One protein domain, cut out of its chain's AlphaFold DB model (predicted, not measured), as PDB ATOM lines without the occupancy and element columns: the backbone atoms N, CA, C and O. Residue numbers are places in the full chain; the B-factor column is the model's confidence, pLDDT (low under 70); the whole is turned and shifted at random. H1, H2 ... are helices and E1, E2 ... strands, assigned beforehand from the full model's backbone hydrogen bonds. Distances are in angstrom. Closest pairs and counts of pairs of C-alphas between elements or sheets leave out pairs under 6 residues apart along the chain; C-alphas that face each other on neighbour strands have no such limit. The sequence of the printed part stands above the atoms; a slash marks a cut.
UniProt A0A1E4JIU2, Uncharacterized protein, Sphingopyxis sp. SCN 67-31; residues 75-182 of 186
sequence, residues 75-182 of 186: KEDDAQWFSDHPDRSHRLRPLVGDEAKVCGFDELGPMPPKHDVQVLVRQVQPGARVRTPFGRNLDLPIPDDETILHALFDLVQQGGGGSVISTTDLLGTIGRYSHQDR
ATOM      1  N   LYS A  75      36.064 -33.601 -43.635       76.06
ATOM      2  CA  LYS A  75      36.689 -33.015 -42.431       76.06
ATOM      3  C   LYS A  75      35.859 -31.894 -41.838       76.06
ATOM      4  O   LYS A  75      35.824 -31.779 -40.614       76.06
ATOM      5  N   GLU A  76      35.253 -31.078 -42.691       82.38
ATOM      6  CA  GLU A  76      34.344 -30.010 -42.281       82.38
ATOM      7  C   GLU A  76      33.070 -30.599 -41.676       82.38
ATOM      8  O   GLU A  76      32.675 -30.177 -40.593       82.38
ATOM      9  N   ASP A  77      32.509 -31.642 -42.294       86.31
ATOM     10  CA  ASP A  77      31.372 -32.387 -41.746       86.31
ATOM     11  C   ASP A  77      31.687 -32.977 -40.365       86.31
ATOM     12  O   ASP A  77      30.940 -32.761 -39.413       86.31
ATOM     13  N   ASP A  78      32.836 -33.649 -40.206       82.81
ATOM     14  CA  ASP A  78      33.272 -34.125 -38.889       82.81
ATOM     15  C   ASP A  78      33.450 -32.973 -37.900       82.81
ATOM     16  O   ASP A  78      33.118 -33.102 -36.723       82.81
ATOM     17  N   ALA A  79      33.991 -31.842 -38.348       80.75
ATOM     18  CA  ALA A  79      34.196 -30.704 -37.474       80.75
ATOM     19  C   ALA A  79      32.890 -30.097 -36.976       80.75
ATOM     20  O   ALA A  79      32.789 -29.813 -35.781       80.75
ATOM     21  N   GLN A  80      31.918 -29.954 -37.870       87.00
ATOM     22  CA  GLN A  80      30.588 -29.475 -37.545       87.00
ATOM     23  C   GLN A  80      29.873 -30.459 -36.618       87.00
ATOM     24  O   GLN A  80      29.394 -30.055 -35.564       87.00
ATOM     25  N   TRP A  81      29.910 -31.758 -36.929       92.75
ATOM     26  CA  TRP A  81      29.271 -32.780 -36.105       92.75
ATOM     27  C   TRP A  81      29.782 -32.758 -34.660       92.75
ATOM     28  O   TRP A  81      28.977 -32.713 -33.738       92.75
ATOM     29  N   PHE A  82      31.101 -32.704 -34.439       84.44
ATOM     30  CA  PHE A  82      31.655 -32.610 -33.081       84.44
ATOM     31  C   PHE A  82      31.363 -31.267 -32.398       84.44
ATOM     32  O   PHE A  82      31.284 -31.204 -31.176       84.44
ATOM     33  N   SER A  83      31.194 -30.184 -33.163       86.38
ATOM     34  CA  SER A  83      30.757 -28.903 -32.599       86.38
ATOM     35  C   SER A  83      29.313 -28.965 -32.098       86.38
ATOM     36  O   SER A  83      28.990 -28.325 -31.100       86.38
ATOM     37  N   ASP A  84      28.459 -29.725 -32.785       93.75
ATOM     38  CA  ASP A  84      27.048 -29.895 -32.434       93.75
ATOM     39  C   ASP A  84      26.838 -30.939 -31.319       93.75
ATOM     40  O   ASP A  84      25.786 -30.952 -30.681       93.75
ATOM     41  N   HIS A  85      27.846 -31.778 -31.047       91.88
ATOM     42  CA  HIS A  85      27.824 -32.846 -30.042       91.88
ATOM     43  C   HIS A  85      29.008 -32.707 -29.061       91.88
ATOM     44  O   HIS A  85      29.947 -33.505 -29.104       91.88
ATOM     45  N   PRO A  86      29.008 -31.685 -28.184       89.06
ATOM     46  CA  PRO A  86      30.152 -31.368 -27.322       89.06
ATOM     47  C   PRO A  86      30.435 -32.419 -26.234       89.06
ATOM     48  O   PRO A  86      31.510 -32.409 -25.639       89.06
ATOM     49  N   ASP A  87      29.481 -33.305 -25.953       88.75
ATOM     50  CA  ASP A  87      29.600 -34.448 -25.043       88.75
ATOM     51  C   ASP A  87      30.200 -35.696 -25.715       88.75
ATOM     52  O   ASP A  87      30.475 -36.691 -25.044       88.75
ATOM     53  N   ARG A  88      30.427 -35.651 -27.032       90.88
ATOM     54  CA  ARG A  88      30.907 -36.781 -27.830       90.88
ATOM     55  C   ARG A  88      32.363 -36.592 -28.225       90.88
ATOM     56  O   ARG A  88      32.765 -35.534 -28.700       90.88
ATOM     57  N   SER A  89      33.151 -37.656 -28.095       88.50
ATOM     58  CA  SER A  89      34.524 -37.723 -28.614       88.50
ATOM     59  C   SER A  89      34.665 -38.746 -29.738       88.50
ATOM     60  O   SER A  89      35.654 -38.699 -30.474       88.50
ATOM     61  N   HIS A  90      33.669 -39.616 -29.934       90.56
ATOM     62  CA  HIS A  90      33.670 -40.632 -30.979       90.56
ATOM     63  C   HIS A  90      32.433 -40.548 -31.875       90.56
ATOM     64  O   HIS A  90      31.305 -40.357 -31.418       90.56
ATOM     65  N   ARG A  91      32.657 -40.757 -33.174       92.12
ATOM     66  CA  ARG A  91      31.628 -40.797 -34.217       92.12
ATOM     67  C   ARG A  91      31.867 -41.992 -35.129       92.12
ATOM     68  O   ARG A  91      32.997 -42.242 -35.539       92.12
ATOM     69  N   LEU A  92      30.800 -42.687 -35.501       87.88
ATOM     70  CA  LEU A  92      30.805 -43.689 -36.562       87.88
ATOM     71  C   LEU A  92      29.964 -43.166 -37.720       87.88
ATOM     72  O   LEU A  92      28.820 -42.762 -37.520       87.88
ATOM     73  N   ARG A  93      30.516 -43.171 -38.933       93.06
ATOM     74  CA  ARG A  93      29.785 -42.721 -40.120       93.06
ATOM     75  C   ARG A  93      30.160 -43.507 -41.372       93.06
ATOM     76  O   ARG A  93      31.231 -44.110 -41.408       93.06
ATOM     77  N   PRO A  94      29.321 -43.484 -42.419       89.94
ATOM     78  CA  PRO A  94      29.715 -43.974 -43.729       89.94
ATOM     79  C   PRO A  94      30.953 -43.248 -44.260       89.94
ATOM     80  O   PRO A  94      31.245 -42.105 -43.886       89.94
ATOM     81  N   LEU A  95      31.652 -43.924 -45.161       84.25
ATOM     82  CA  LEU A  95      32.668 -43.320 -46.006       84.25
ATOM     83  C   LEU A  95      32.033 -42.262 -46.928       84.25
ATOM     84  O   LEU A  95      30.957 -42.495 -47.481       84.25
ATOM     85  N   VAL A  96      32.686 -41.107 -47.109       84.06
ATOM     86  CA  VAL A  96      32.119 -39.994 -47.893       84.06
ATOM     87  C   VAL A  96      33.036 -39.580 -49.044       84.06
ATOM     88  O   VAL A  96      34.192 -39.222 -48.842       84.06
ATOM     89  N   GLY A  97      32.485 -39.530 -50.258       80.25
ATOM     90  CA  GLY A  97      33.153 -38.934 -51.418       80.25
ATOM     91  C   GLY A  97      34.462 -39.634 -51.787       80.25
ATOM     92  O   GLY A  97      34.480 -40.834 -52.041       80.25
ATOM     93  N   ASP A  98      35.546 -38.864 -51.844       76.56
ATOM     94  CA  ASP A  98      36.894 -39.326 -52.188       76.56
ATOM     95  C   ASP A  98      37.710 -39.800 -50.975       76.56
ATOM     96  O   ASP A  98      38.892 -40.106 -51.115       76.56
ATOM     97  N   GLU A  99      37.100 -39.875 -49.786       75.75
ATOM     98  CA  GLU A  99      37.793 -40.182 -48.535       75.75
ATOM     99  C   GLU A  99      38.565 -41.501 -48.593       75.75
ATOM    100  O   GLU A  99      39.690 -41.549 -48.103       75.75
ATOM    101  N   ALA A 100      38.035 -42.547 -49.235       73.75
ATOM    102  CA  ALA A 100      38.780 -43.802 -49.333       73.75
ATOM    103  C   ALA A 100      40.045 -43.674 -50.174       73.75
ATOM    104  O   ALA A 100      41.079 -44.219 -49.801       73.75
ATOM    105  N   LYS A 101      40.010 -42.873 -51.237       73.75
ATOM    106  CA  LYS A 101      41.198 -42.599 -52.037       73.75
ATOM    107  C   LYS A 101      42.193 -41.732 -51.273       73.75
ATOM    108  O   LYS A 101      43.383 -42.030 -51.245       73.75
ATOM    109  N   VAL A 102      41.712 -40.663 -50.638       67.44
ATOM    110  CA  VAL A 102      42.557 -39.697 -49.917       67.44
ATOM    111  C   VAL A 102      43.198 -40.323 -48.679       67.44
ATOM    112  O   VAL A 102      44.344 -40.018 -48.363       67.44
ATOM    113  N   CYS A 103      42.482 -41.205 -47.983       65.12
ATOM    114  CA  CYS A 103      42.965 -41.884 -46.785       65.12
ATOM    115  C   CYS A 103      43.567 -43.274 -47.055       65.12
ATOM    116  O   CYS A 103      43.971 -43.938 -46.103       65.12
ATOM    117  N   GLY A 104      43.640 -43.716 -48.316       66.50
ATOM    118  CA  GLY A 104      44.197 -45.023 -48.694       66.50
ATOM    119  C   GLY A 104      43.319 -46.229 -48.331       66.50
ATOM    120  O   GLY A 104      43.778 -47.364 -48.356       66.50
ATOM    121  N   PHE A 105      42.043 -46.022 -48.004       68.06
ATOM    122  CA  PHE A 105      41.101 -47.099 -47.678       68.06
ATOM    123  C   PHE A 105      40.686 -47.936 -48.899       68.06
ATOM    124  O   PHE A 105      40.110 -49.008 -48.729       68.06
ATOM    125  N   ASP A 106      40.998 -47.498 -50.121       64.25
ATOM    126  CA  ASP A 106      40.775 -48.295 -51.338       64.25
ATOM    127  C   ASP A 106      41.565 -49.625 -51.327       64.25
ATOM    128  O   ASP A 106      41.224 -50.565 -52.044       64.25
ATOM    129  N   GLU A 107      42.596 -49.738 -50.483       65.31
ATOM    130  CA  GLU A 107      43.425 -50.941 -50.343       65.31
ATOM    131  C   GLU A 107      42.832 -52.009 -49.400       65.31
ATOM    132  O   GLU A 107      43.428 -53.069 -49.219       65.31
ATOM    133  N   LEU A 108      41.644 -51.783 -48.819       63.19
ATOM    134  CA  LEU A 108      41.037 -52.658 -47.796       63.19
ATOM    135  C   LEU A 108      40.573 -54.044 -48.290       63.19
ATOM    136  O   LEU A 108      40.054 -54.838 -47.504       63.19
ATOM    137  N   GLY A 109      40.782 -54.376 -49.564       65.31
ATOM    138  CA  GLY A 109      40.388 -55.661 -50.139       65.31
ATOM    139  C   GLY A 109      38.864 -55.870 -50.192       65.31
ATOM    140  O   GLY A 109      38.079 -54.997 -49.817       65.31
ATOM    141  N   PRO A 110      38.400 -57.021 -50.715       68.06
ATOM    142  CA  PRO A 110      36.973 -57.293 -50.833       68.06
ATOM    143  C   PRO A 110      36.338 -57.515 -49.455       68.06
ATOM    144  O   PRO A 110      36.736 -58.410 -48.709       68.06
ATOM    145  N   MET A 111      35.305 -56.731 -49.148       69.81
ATOM    146  CA  MET A 111      34.508 -56.911 -47.936       69.81
ATOM    147  C   MET A 111      33.690 -58.214 -47.996       69.81
ATOM    148  O   MET A 111      33.188 -58.580 -49.067       69.81
ATOM    149  N   PRO A 112      33.498 -58.918 -46.862       73.00
ATOM    150  CA  PRO A 112      32.578 -60.047 -46.801       73.00
ATOM    151  C   PRO A 112      31.140 -59.632 -47.166       73.00
ATOM    152  O   PRO A 112      30.782 -58.456 -47.056       73.00
ATOM    153  N   PRO A 113      30.264 -60.577 -47.560       74.31
ATOM    154  CA  PRO A 113      28.869 -60.265 -47.848       74.31
ATOM    155  C   PRO A 113      28.207 -59.494 -46.702       74.31
ATOM    156  O   PRO A 113      28.418 -59.815 -45.531       74.31
ATOM    157  N   LYS A 114      27.396 -58.490 -47.053       76.69
ATOM    158  CA  LYS A 114      26.700 -57.600 -46.106       76.69
ATOM    159  C   LYS A 114      27.620 -56.809 -45.169       76.69
ATOM    160  O   LYS A 114      27.195 -56.422 -44.082       76.69
ATOM    161  N   HIS A 115      28.862 -56.578 -45.576       79.94
ATOM    162  CA  HIS A 115      29.744 -55.643 -44.898       79.94
ATOM    163  C   HIS A 115      29.927 -54.389 -45.742       79.94
ATOM    164  O   HIS A 115      29.918 -54.457 -46.971       79.94
ATOM    165  N   ASP A 116      30.088 -53.257 -45.069       80.19
ATOM    166  CA  ASP A 116      30.414 -51.981 -45.696       80.19
ATOM    167  C   ASP A 116      31.539 -51.288 -44.928       80.19
ATOM    168  O   ASP A 116      31.693 -51.484 -43.719       80.19
ATOM    169  N   VAL A 117      32.330 -50.479 -45.627       81.25
ATOM    170  CA  VAL A 117      33.395 -49.697 -45.002       81.25
ATOM    171  C   VAL A 117      32.780 -48.448 -44.383       81.25
ATOM    172  O   VAL A 117      32.252 -47.569 -45.062       81.25
ATOM    173  N   GLN A 118      32.877 -48.355 -43.064       85.00
ATOM    174  CA  GLN A 118      32.562 -47.152 -42.307       85.00
ATOM    175  C   GLN A 118      33.833 -46.552 -41.719       85.00
ATOM    176  O   GLN A 118      34.874 -47.199 -41.650       85.00
ATOM    177  N   VAL A 119      33.752 -45.299 -41.298       85.06
ATOM    178  CA  VAL A 119      34.856 -44.571 -40.685       85.06
ATOM    179  C   VAL A 119      34.515 -44.323 -39.226       85.06
ATOM    180  O   VAL A 119      33.497 -43.704 -38.903       85.06
ATOM    181  N   LEU A 120      35.385 -44.806 -38.345       84.25
ATOM    182  CA  LEU A 120      35.399 -44.444 -36.937       84.25
ATOM    183  C   LEU A 120      36.284 -43.211 -36.765       84.25
ATOM    184  O   LEU A 120      37.458 -43.212 -37.140       84.25
ATOM    185  N   VAL A 121      35.714 -42.157 -36.198       85.94
ATOM    186  CA  VAL A 121      36.377 -40.875 -35.972       85.94
ATOM    187  C   VAL A 121      36.486 -40.632 -34.474       85.94
ATOM    188  O   VAL A 121      35.481 -40.684 -33.771       85.94
ATOM    189  N   ARG A 122      37.691 -40.315 -33.997       83.69
ATOM    190  CA  ARG A 122      37.954 -39.858 -32.629       83.69
ATOM    191  C   ARG A 122      38.440 -38.419 -32.651       83.69
ATOM    192  O   ARG A 122      39.435 -38.119 -33.314       83.69
ATOM    193  N   GLN A 123      37.785 -37.531 -31.913       77.75
ATOM    194  CA  GLN A 123      38.301 -36.197 -31.641       77.75
ATOM    195  C   GLN A 123      39.197 -36.241 -30.402       77.75
ATOM    196  O   GLN A 123      38.753 -36.552 -29.306       77.75
ATOM    197  N   VAL A 124      40.481 -35.938 -30.590       71.62
ATOM    198  CA  VAL A 124      41.474 -35.914 -29.499       71.62
ATOM    199  C   VAL A 124      41.445 -34.556 -28.800       71.62
ATOM    200  O   VAL A 124      41.587 -34.459 -27.589       71.62
ATOM    201  N   GLN A 125      41.249 -33.504 -29.592       64.06
ATOM    202  CA  GLN A 125      41.017 -32.128 -29.163       64.06
ATOM    203  C   GLN A 125      40.306 -31.371 -30.299       64.06
ATOM    204  O   GLN A 125      40.325 -31.830 -31.451       64.06
ATOM    205  N   PRO A 126      39.695 -30.203 -30.041       69.25
ATOM    206  CA  PRO A 126      39.134 -29.368 -31.097       69.25
ATOM    207  C   PRO A 126      40.127 -29.153 -32.250       69.25
ATOM    208  O   PRO A 126      41.269 -28.754 -32.046       69.25
ATOM    209  N   GLY A 127      39.706 -29.482 -33.474       65.12
ATOM    210  CA  GLY A 127      40.554 -29.403 -34.669       65.12
ATOM    211  C   GLY A 127      41.469 -30.608 -34.940       65.12
ATOM    212  O   GLY A 127      41.891 -30.763 -36.084       65.12
ATOM    213  N   ALA A 128      41.716 -31.500 -33.972       65.44
ATOM    214  CA  ALA A 128      42.539 -32.701 -34.159       65.44
ATOM    215  C   ALA A 128      41.701 -33.982 -34.045       65.44
ATOM    216  O   ALA A 128      41.096 -34.271 -33.008       65.44
ATOM    217  N   ARG A 129      41.654 -34.751 -35.137       75.50
ATOM    218  CA  ARG A 129      40.800 -35.938 -35.262       75.50
ATOM    219  C   ARG A 129      41.567 -37.085 -35.899       75.50
ATOM    220  O   ARG A 129      42.246 -36.876 -36.904       75.50
ATOM    221  N   VAL A 130      41.397 -38.278 -35.348       78.31
ATOM    222  CA  VAL A 130      41.910 -39.536 -35.896       78.31
ATOM    223  C   VAL A 130      40.761 -40.256 -36.588       78.31
ATOM    224  O   VAL A 130      39.647 -40.272 -36.072       78.31
ATOM    225  N   ARG A 131      41.021 -40.826 -37.764       79.75
ATOM    226  CA  ARG A 131      40.045 -41.582 -38.557       79.75
ATOM    227  C   ARG A 131      40.604 -42.960 -38.834       79.75
ATOM    228  O   ARG A 131      41.766 -43.063 -39.210       79.75
ATOM    229  N   THR A 132      39.790 -43.987 -38.652       77.00
ATOM    230  CA  THR A 132      40.166 -45.367 -38.957       77.00
ATOM    231  C   THR A 132      39.035 -46.067 -39.705       77.00
ATOM    232  O   THR A 132      37.867 -45.883 -39.337       77.00
ATOM    233  N   PRO A 133      39.333 -46.818 -40.778       78.62
ATOM    234  CA  PRO A 133      38.317 -47.565 -41.490       78.62
ATOM    235  C   PRO A 133      37.887 -48.787 -40.675       78.62
ATOM    236  O   PRO A 133      38.677 -49.413 -39.970       78.62
ATOM    237  N   PHE A 134      36.618 -49.146 -40.798       77.81
ATOM    238  CA  PHE A 134      36.000 -50.257 -40.097       77.81
ATOM    239  C   PHE A 134      35.062 -51.009 -41.040       77.81
ATOM    240  O   PHE A 134      34.094 -50.446 -41.549       77.81
ATOM    241  N   GLY A 135      35.338 -52.297 -41.259       79.50
ATOM    242  CA  GLY A 135      34.451 -53.192 -42.000       79.50
ATOM    243  C   GLY A 135      33.230 -53.550 -41.156       79.50
ATOM    244  O   GLY A 135      33.260 -54.494 -40.368       79.50
ATOM    245  N   ARG A 136      32.147 -52.790 -41.303       79.19
ATOM    246  CA  ARG A 136      30.925 -52.962 -40.521       79.19
ATOM    247  C   ARG A 136      30.061 -54.073 -41.093       79.19
ATOM    248  O   ARG A 136      29.597 -53.965 -42.221       79.19
ATOM    249  N   ASN A 137      29.722 -55.057 -40.263       77.81
ATOM    250  CA  ASN A 137      28.632 -55.988 -40.548       77.81
ATOM    251  C   ASN A 137      27.273 -55.268 -40.451       77.81
ATOM    252  O   ASN A 137      26.913 -54.759 -39.389       77.81
ATOM    253  N   LEU A 138      26.516 -55.235 -41.547       74.50
ATOM    254  CA  LEU A 138      25.221 -54.551 -41.624       74.50
ATOM    255  C   LEU A 138      24.071 -55.336 -40.973       74.50
ATOM    256  O   LEU A 138      23.046 -54.737 -40.655       74.50
ATOM    257  N   ASP A 139      24.234 -56.642 -40.736       73.44
ATOM    258  CA  ASP A 139      23.243 -57.451 -40.008       73.44
ATOM    259  C   ASP A 139      23.276 -57.184 -38.490       73.44
ATOM    260  O   ASP A 139      22.351 -57.570 -37.774       73.44
ATOM    261  N   LEU A 140      24.334 -56.535 -37.983       69.44
ATOM    262  CA  LEU A 140      24.503 -56.235 -36.565       69.44
ATOM    263  C   LEU A 140      24.311 -54.732 -36.304       69.44
ATOM    264  O   LEU A 140      25.086 -53.907 -36.804       69.44
ATOM    265  N   PRO A 141      23.306 -54.331 -35.504       72.88
ATOM    266  CA  PRO A 141      23.183 -52.942 -35.098       72.88
ATOM    267  C   PRO A 141      24.334 -52.585 -34.152       72.88
ATOM    268  O   PRO A 141      24.549 -53.242 -33.136       72.88
ATOM    269  N   ILE A 142      25.052 -51.513 -34.481       74.19
ATOM    270  CA  ILE A 142      25.999 -50.858 -33.578       74.19
ATOM    271  C   ILE A 142      25.272 -49.636 -33.021       74.19
ATOM    272  O   ILE A 142      24.929 -48.758 -33.822       74.19
ATOM    273  N   PRO A 143      24.983 -49.587 -31.708       78.81
ATOM    274  CA  PRO A 143      24.395 -48.408 -31.091       78.81
ATOM    275  C   PRO A 143      25.319 -47.198 -31.248       78.81
ATOM    276  O   PRO A 143      26.536 -47.322 -31.103       78.81
ATOM    277  N   ASP A 144      24.739 -46.033 -31.530       84.44
ATOM    278  CA  ASP A 144      25.460 -44.757 -31.521       84.44
ATOM    279  C   ASP A 144      25.609 -44.260 -30.076       84.44
ATOM    280  O   ASP A 144      24.912 -43.354 -29.625       84.44
ATOM    281  N   ASP A 145      26.475 -44.944 -29.334       86.56
ATOM    282  CA  ASP A 145      26.783 -44.695 -27.929       86.56
ATOM    283  C   ASP A 145      28.284 -44.432 -27.764       86.56
ATOM    284  O   ASP A 145      29.116 -45.136 -28.339       86.56
ATOM    285  N   GLU A 146      28.635 -43.420 -26.971       87.75
ATOM    286  CA  GLU A 146      30.019 -42.970 -26.815       87.75
ATOM    287  C   GLU A 146      30.935 -44.077 -26.284       87.75
ATOM    288  O   GLU A 146      32.024 -44.292 -26.817       87.75
ATOM    289  N   THR A 147      30.498 -44.818 -25.264       81.12
ATOM    290  CA  THR A 147      31.306 -45.873 -24.649       81.12
ATOM    291  C   THR A 147      31.519 -47.033 -25.616       81.12
ATOM    292  O   THR A 147      32.624 -47.577 -25.704       81.12
ATOM    293  N   ILE A 148      30.486 -47.396 -26.380       77.62
ATOM    294  CA  ILE A 148      30.581 -48.444 -27.402       77.62
ATOM    295  C   ILE A 148      31.526 -48.024 -28.529       77.62
ATOM    296  O   ILE A 148      32.387 -48.811 -28.926       77.62
ATOM    297  N   LEU A 149      31.395 -46.798 -29.040       83.94
ATOM    298  CA  LEU A 149      32.236 -46.311 -30.133       83.94
ATOM    299  C   LEU A 149      33.693 -46.109 -29.709       83.94
ATOM    300  O   LEU A 149      34.589 -46.395 -30.501       83.94
ATOM    301  N   HIS A 150      33.936 -45.693 -28.466       84.75
ATOM    302  CA  HIS A 150      35.276 -45.635 -27.887       84.75
ATOM    303  C   HIS A 150      35.912 -47.031 -27.829       84.75
ATOM    304  O   HIS A 150      36.997 -47.239 -28.370       84.75
ATOM    305  N   ALA A 151      35.205 -48.016 -27.265       78.00
ATOM    306  CA  ALA A 151      35.689 -49.395 -27.195       78.00
ATOM    307  C   ALA A 151      35.980 -49.985 -28.574       78.00
ATOM    308  O   ALA A 151      36.994 -50.655 -28.775       78.00
ATOM    309  N   LEU A 152      35.094 -49.718 -29.531       76.56
ATOM    310  CA  LEU A 152      35.263 -50.173 -30.898       76.56
ATOM    311  C   LEU A 152      36.475 -49.510 -31.564       76.56
ATOM    312  O   LEU A 152      37.247 -50.201 -32.224       76.56
ATOM    313  N   PHE A 153      36.674 -48.204 -31.366       81.44
ATOM    314  CA  PHE A 153      37.833 -47.478 -31.885       81.44
ATOM    315  C   PHE A 153      39.145 -48.075 -31.366       81.44
ATOM    316  O   PHE A 153      40.030 -48.391 -32.161       81.44
ATOM    317  N   ASP A 154      39.253 -48.291 -30.055       80.12
ATOM    318  CA  ASP A 154      40.456 -48.854 -29.438       80.12
ATOM    319  C   ASP A 154      40.743 -50.276 -29.933       80.12
ATOM    320  O   ASP A 154      41.893 -50.611 -30.217       80.12
ATOM    321  N   LEU A 155      39.709 -51.105 -30.109       72.62
ATOM    322  CA  LEU A 155      39.860 -52.454 -30.660       72.62
ATOM    323  C   LEU A 155      40.326 -52.446 -32.115       72.62
ATOM    324  O   LEU A 155      41.187 -53.245 -32.477       72.62
ATOM    325  N   VAL A 156      39.801 -51.539 -32.945       74.06
ATOM    326  CA  VAL A 156      40.254 -51.395 -34.338       74.06
ATOM    327  C   VAL A 156      41.720 -50.958 -34.386       74.06
ATOM    328  O   VAL A 156      42.489 -51.501 -35.179       74.06
ATOM    329  N   GLN A 157      42.132 -50.037 -33.511       73.69
ATOM    330  CA  GLN A 157      43.523 -49.577 -33.432       73.69
ATOM    331  C   GLN A 157      44.478 -50.662 -32.911       73.69
ATOM    332  O   GLN A 157      45.589 -50.803 -33.417       73.69
ATOM    333  N   GLN A 158      44.055 -51.453 -31.920       68.25
ATOM    334  CA  GLN A 158      44.864 -52.529 -31.331       68.25
ATOM    335  C   GLN A 158      44.930 -53.777 -32.221       68.25
ATOM    336  O   GLN A 158      45.943 -54.471 -32.238       68.25
ATOM    337  N   GLY A 159      43.857 -54.070 -32.962       58.41
ATOM    338  CA  GLY A 159      43.697 -55.287 -33.760       58.41
ATOM    339  C   GLY A 159      44.537 -55.346 -35.038       58.41
ATOM    340  O   GLY A 159      44.461 -56.348 -35.754       58.41
ATOM    341  N   GLY A 160      45.309 -54.297 -35.340       53.28
ATOM    342  CA  GLY A 160      46.297 -54.284 -36.422       53.28
ATOM    343  C   GLY A 160      45.729 -54.441 -37.838       53.28
ATOM    344  O   GLY A 160      46.474 -54.827 -38.731       53.28
ATOM    345  N   GLY A 161      44.439 -54.156 -38.060       51.12
ATOM    346  CA  GLY A 161      43.853 -54.052 -39.407       51.12
ATOM    347  C   GLY A 161      43.411 -55.355 -40.095       51.12
ATOM    348  O   GLY A 161      43.104 -55.315 -41.281       51.12
ATOM    349  N   GLY A 162      43.328 -56.492 -39.391       52.22
ATOM    350  CA  GLY A 162      42.914 -57.777 -39.996       52.22
ATOM    351  C   GLY A 162      42.112 -58.717 -39.093       52.22
ATOM    352  O   GLY A 162      41.818 -59.849 -39.477       52.22
ATOM    353  N   SER A 163      41.763 -58.272 -37.886       56.06
ATOM    354  CA  SER A 163      41.158 -59.125 -36.862       56.06
ATOM    355  C   SER A 163      39.641 -58.949 -36.827       56.06
ATOM    356  O   SER A 163      39.139 -57.826 -36.808       56.06
ATOM    357  N   VAL A 164      38.899 -60.059 -36.789       64.19
ATOM    358  CA  VAL A 164      37.450 -60.024 -36.547       64.19
ATOM    359  C   VAL A 164      37.218 -59.579 -35.107       64.19
ATOM    360  O   VAL A 164      37.603 -60.280 -34.175       64.19
ATOM    361  N   ILE A 165      36.575 -58.426 -34.926       66.56
ATOM    362  CA  ILE A 165      36.186 -57.940 -33.600       66.56
ATOM    363  C   ILE A 165      34.931 -58.694 -33.170       66.56
ATOM    364  O   ILE A 165      33.868 -58.544 -33.778       66.56
ATOM    365  N   SER A 166      35.045 -59.518 -32.129       65.44
ATOM    366  CA  SER A 166      33.892 -60.220 -31.573       65.44
ATOM    367  C   SER A 166      33.118 -59.334 -30.593       65.44
ATOM    368  O   SER A 166      33.665 -58.424 -29.966       65.44
ATOM    369  N   THR A 167      31.830 -59.629 -30.396       62.41
ATOM    370  CA  THR A 167      31.023 -58.970 -29.355       62.41
ATOM    371  C   THR A 167      31.617 -59.189 -27.960       62.41
ATOM    372  O   THR A 167      31.516 -58.310 -27.112       62.41
ATOM    373  N   THR A 168      32.275 -60.327 -27.725       60.16
ATOM    374  CA  THR A 168      32.959 -60.623 -26.460       60.16
ATOM    375  C   THR A 168      34.120 -59.662 -26.212       60.16
ATOM    376  O   THR A 168      34.231 -59.126 -25.112       60.16
ATOM    377  N   ASP A 169      34.938 -59.387 -27.231       63.03
ATOM    378  CA  ASP A 169      36.064 -58.447 -27.125       63.03
ATOM    379  C   ASP A 169      35.572 -57.014 -26.901       63.03
ATOM    380  O   ASP A 169      36.122 -56.274 -26.080       63.03
ATOM    381  N   LEU A 170      34.485 -56.643 -27.587       63.56
ATOM    382  CA  LEU A 170      33.823 -55.354 -27.417       63.56
ATOM    383  C   LEU A 170      33.296 -55.178 -25.987       63.56
ATOM    384  O   LEU A 170      33.633 -54.196 -25.328       63.56
ATOM    385  N   LEU A 171      32.541 -56.150 -25.471       64.31
ATOM    386  CA  LEU A 171      32.010 -56.115 -24.105       64.31
ATOM    387  C   LEU A 171      33.123 -56.134 -23.050       64.31
ATOM    388  O   LEU A 171      33.050 -55.394 -22.069       64.31
ATOM    389  N   GLY A 172      34.176 -56.928 -23.262       63.34
ATOM    390  CA  GLY A 172      35.348 -56.943 -22.388       63.34
ATOM    391  C   GLY A 172      36.070 -55.593 -22.351       63.34
ATOM    392  O   GLY A 172      36.551 -55.171 -21.302       63.34
ATOM    393  N   THR A 173      36.107 -54.876 -23.475       66.94
ATOM    394  CA  THR A 173      36.704 -53.534 -23.567       66.94
ATOM    395  C   THR A 173      35.827 -52.472 -22.910       66.94
ATOM    396  O   THR A 173      36.330 -51.696 -22.105       66.94
ATOM    397  N   ILE A 174      34.510 -52.509 -23.126       66.88
ATOM    398  CA  ILE A 174      33.542 -51.644 -22.427       66.88
ATOM    399  C   ILE A 174      33.626 -51.826 -20.903       66.88
ATOM    400  O   ILE A 174      33.609 -50.851 -20.146       66.88
ATOM    401  N   GLY A 175      33.767 -53.074 -20.443       66.62
ATOM    402  CA  GLY A 175      33.955 -53.388 -19.028       66.62
ATOM    403  C   GLY A 175      35.182 -52.700 -18.425       66.62
ATOM    404  O   GLY A 175      35.120 -52.242 -17.287       66.62
ATOM    405  N   ARG A 176      36.275 -52.546 -19.188       70.38
ATOM    406  CA  ARG A 176      37.491 -51.855 -18.725       70.38
ATOM    407  C   ARG A 176      37.247 -50.369 -18.451       70.38
ATOM    408  O   ARG A 176      37.707 -49.882 -17.422       70.38
ATOM    409  N   TYR A 177      36.468 -49.681 -19.285       65.12
ATOM    410  CA  TYR A 177      36.115 -48.276 -19.035       65.12
ATOM    411  C   TYR A 177      35.136 -48.130 -17.867       65.12
ATOM    412  O   TYR A 177      35.308 -47.268 -17.015       65.12
ATOM    413  N   SER A 178      34.178 -49.055 -17.754       56.28
ATOM    414  CA  SER A 178      33.204 -49.070 -16.648       56.28
ATOM    415  C   SER A 178      33.857 -49.298 -15.274       56.28
ATOM    416  O   SER A 178      33.295 -48.927 -14.243       56.28
ATOM    417  N   HIS A 179      35.030 -49.939 -15.247       46.78
ATOM    418  CA  HIS A 179      35.833 -50.150 -14.042       46.78
ATOM    419  C   HIS A 179      36.823 -49.009 -13.759       46.78
ATOM    420  O   HIS A 179      37.107 -48.766 -12.589       46.78
ATOM    421  N   GLN A 180      37.312 -48.289 -14.776       46.09
ATOM    422  CA  GLN A 180      38.169 -47.110 -14.579       46.09
ATOM    423  C   GLN A 180      37.425 -45.933 -13.926       46.09
ATOM    424  O   GLN A 180      38.029 -45.214 -13.138       46.09
ATOM    425  N   ASP A 181      36.112 -45.805 -14.140       40.28
ATOM    426  CA  ASP A 181      35.272 -44.798 -13.463       40.28
ATOM    427  C   ASP A 181      34.947 -45.134 -11.988       40.28
ATOM    428  O   ASP A 181      34.234 -44.383 -11.318       40.28
ATOM    429  N   ARG A 182      35.439 -46.265 -11.452       35.44
ATOM    430  CA  ARG A 182      35.174 -46.705 -10.066       35.44
ATOM    431  C   ARG A 182      36.326 -46.537  -9.079       35.44
ATOM    432  O   ARG A 182      36.107 -46.843  -7.909       35.44
TER     433      ARG A 182
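What this domain is: This is residues 75 to 182 of the 186 residues of an uncharacterized protein of Sphingopyxis sp. SCN 67-31 (UniProt A0A1E4JIU2). Look first for a strongly twisted antiparallel sheet of three strands, in which E2 and E3 make a long hairpin and the short E1 lies along the other side of E2. H3 crosses one face of this sheet, with H4 packed on H3 away from the strands, while H1 crosses the opposite face; the small H2 sits off to one side, followed by a long loop. The printed part has 108 residues, with four named helices and three named strands in the order H1 E1 H2 E2 E3 H3 H4, and its class is mixed, helices and strands. The sheet order is E1 E2 E3. The whole is compact, with a radius of gyration of the C-alphas of 14.1 A and spans of 42 by 32 by 23 A.

Where its parts are: Find C-alpha 115 at (29.744, -55.643, -44.898); from there E2 runs through residues 115 to 125, 30.5 A long. E3, residues 128 to 137, returns over 27.9 A. E1 is residues 90 to 94, 13.8 A. H3 is residues 146 to 158, 18.2 A, and H4 is residues 167 to 180, 20.2 A, ending at C-alpha 180 (38.169, -47.110, -14.579). H1, residues 75 to 84, 14.2 A, begins at C-alpha 75 (36.689, -33.015, -42.431). H2 is residues 99 to 102, 5.0 A.

How they stand to each other: Begin at the hairpin E2 and E3, antiparallel at 158 degrees, where N 120 and O 132 are 2.9 A apart. On the other side of E2 from E3 look for E1, antiparallel to E2 at 148 degrees, with N 91 and O 121 at 2.9 A, within hydrogen-bond range. H3 is on the sheet at a height over the sheet of 8.5 A; its closest C-alphas to E1 are those of His 90 and Leu 149, 5.9 A. H3 and H4 touch, closest at the C-alphas of Ala 151 and Thr 173, 5.6 A, and run opposite ways at a steep tilt of 67 degrees, only just short of about perpendicular. H4 is not on the sheet. H1 is on the opposite face from H3, at a height over the sheet of 9.4 A, and runs across the strands, at 65 degrees to E2 on the local plane; the closest C-alphas of H1 and E2 are those of Phe 82 and Gln 123, 7.7 A. H2 only grazes the sheet, with residues 99 to 100. In H1, H3 and H4 every O i to N i+4 pair is within hydrogen-bond range; H2 is too short for such a pair.

The domain as a whole: The two C-alphas farthest apart are those of Asp 98 and Arg 182, 42.8 A. The printed part has no cut. The long link is H2 to E2, residues 103 to 114. This is a predicted model with a mean pLDDT of 74.2 over the printed part; look for values under 70 at residues 102 to 111, 125 to 128, 140, 158 to 175 and 177 to 182.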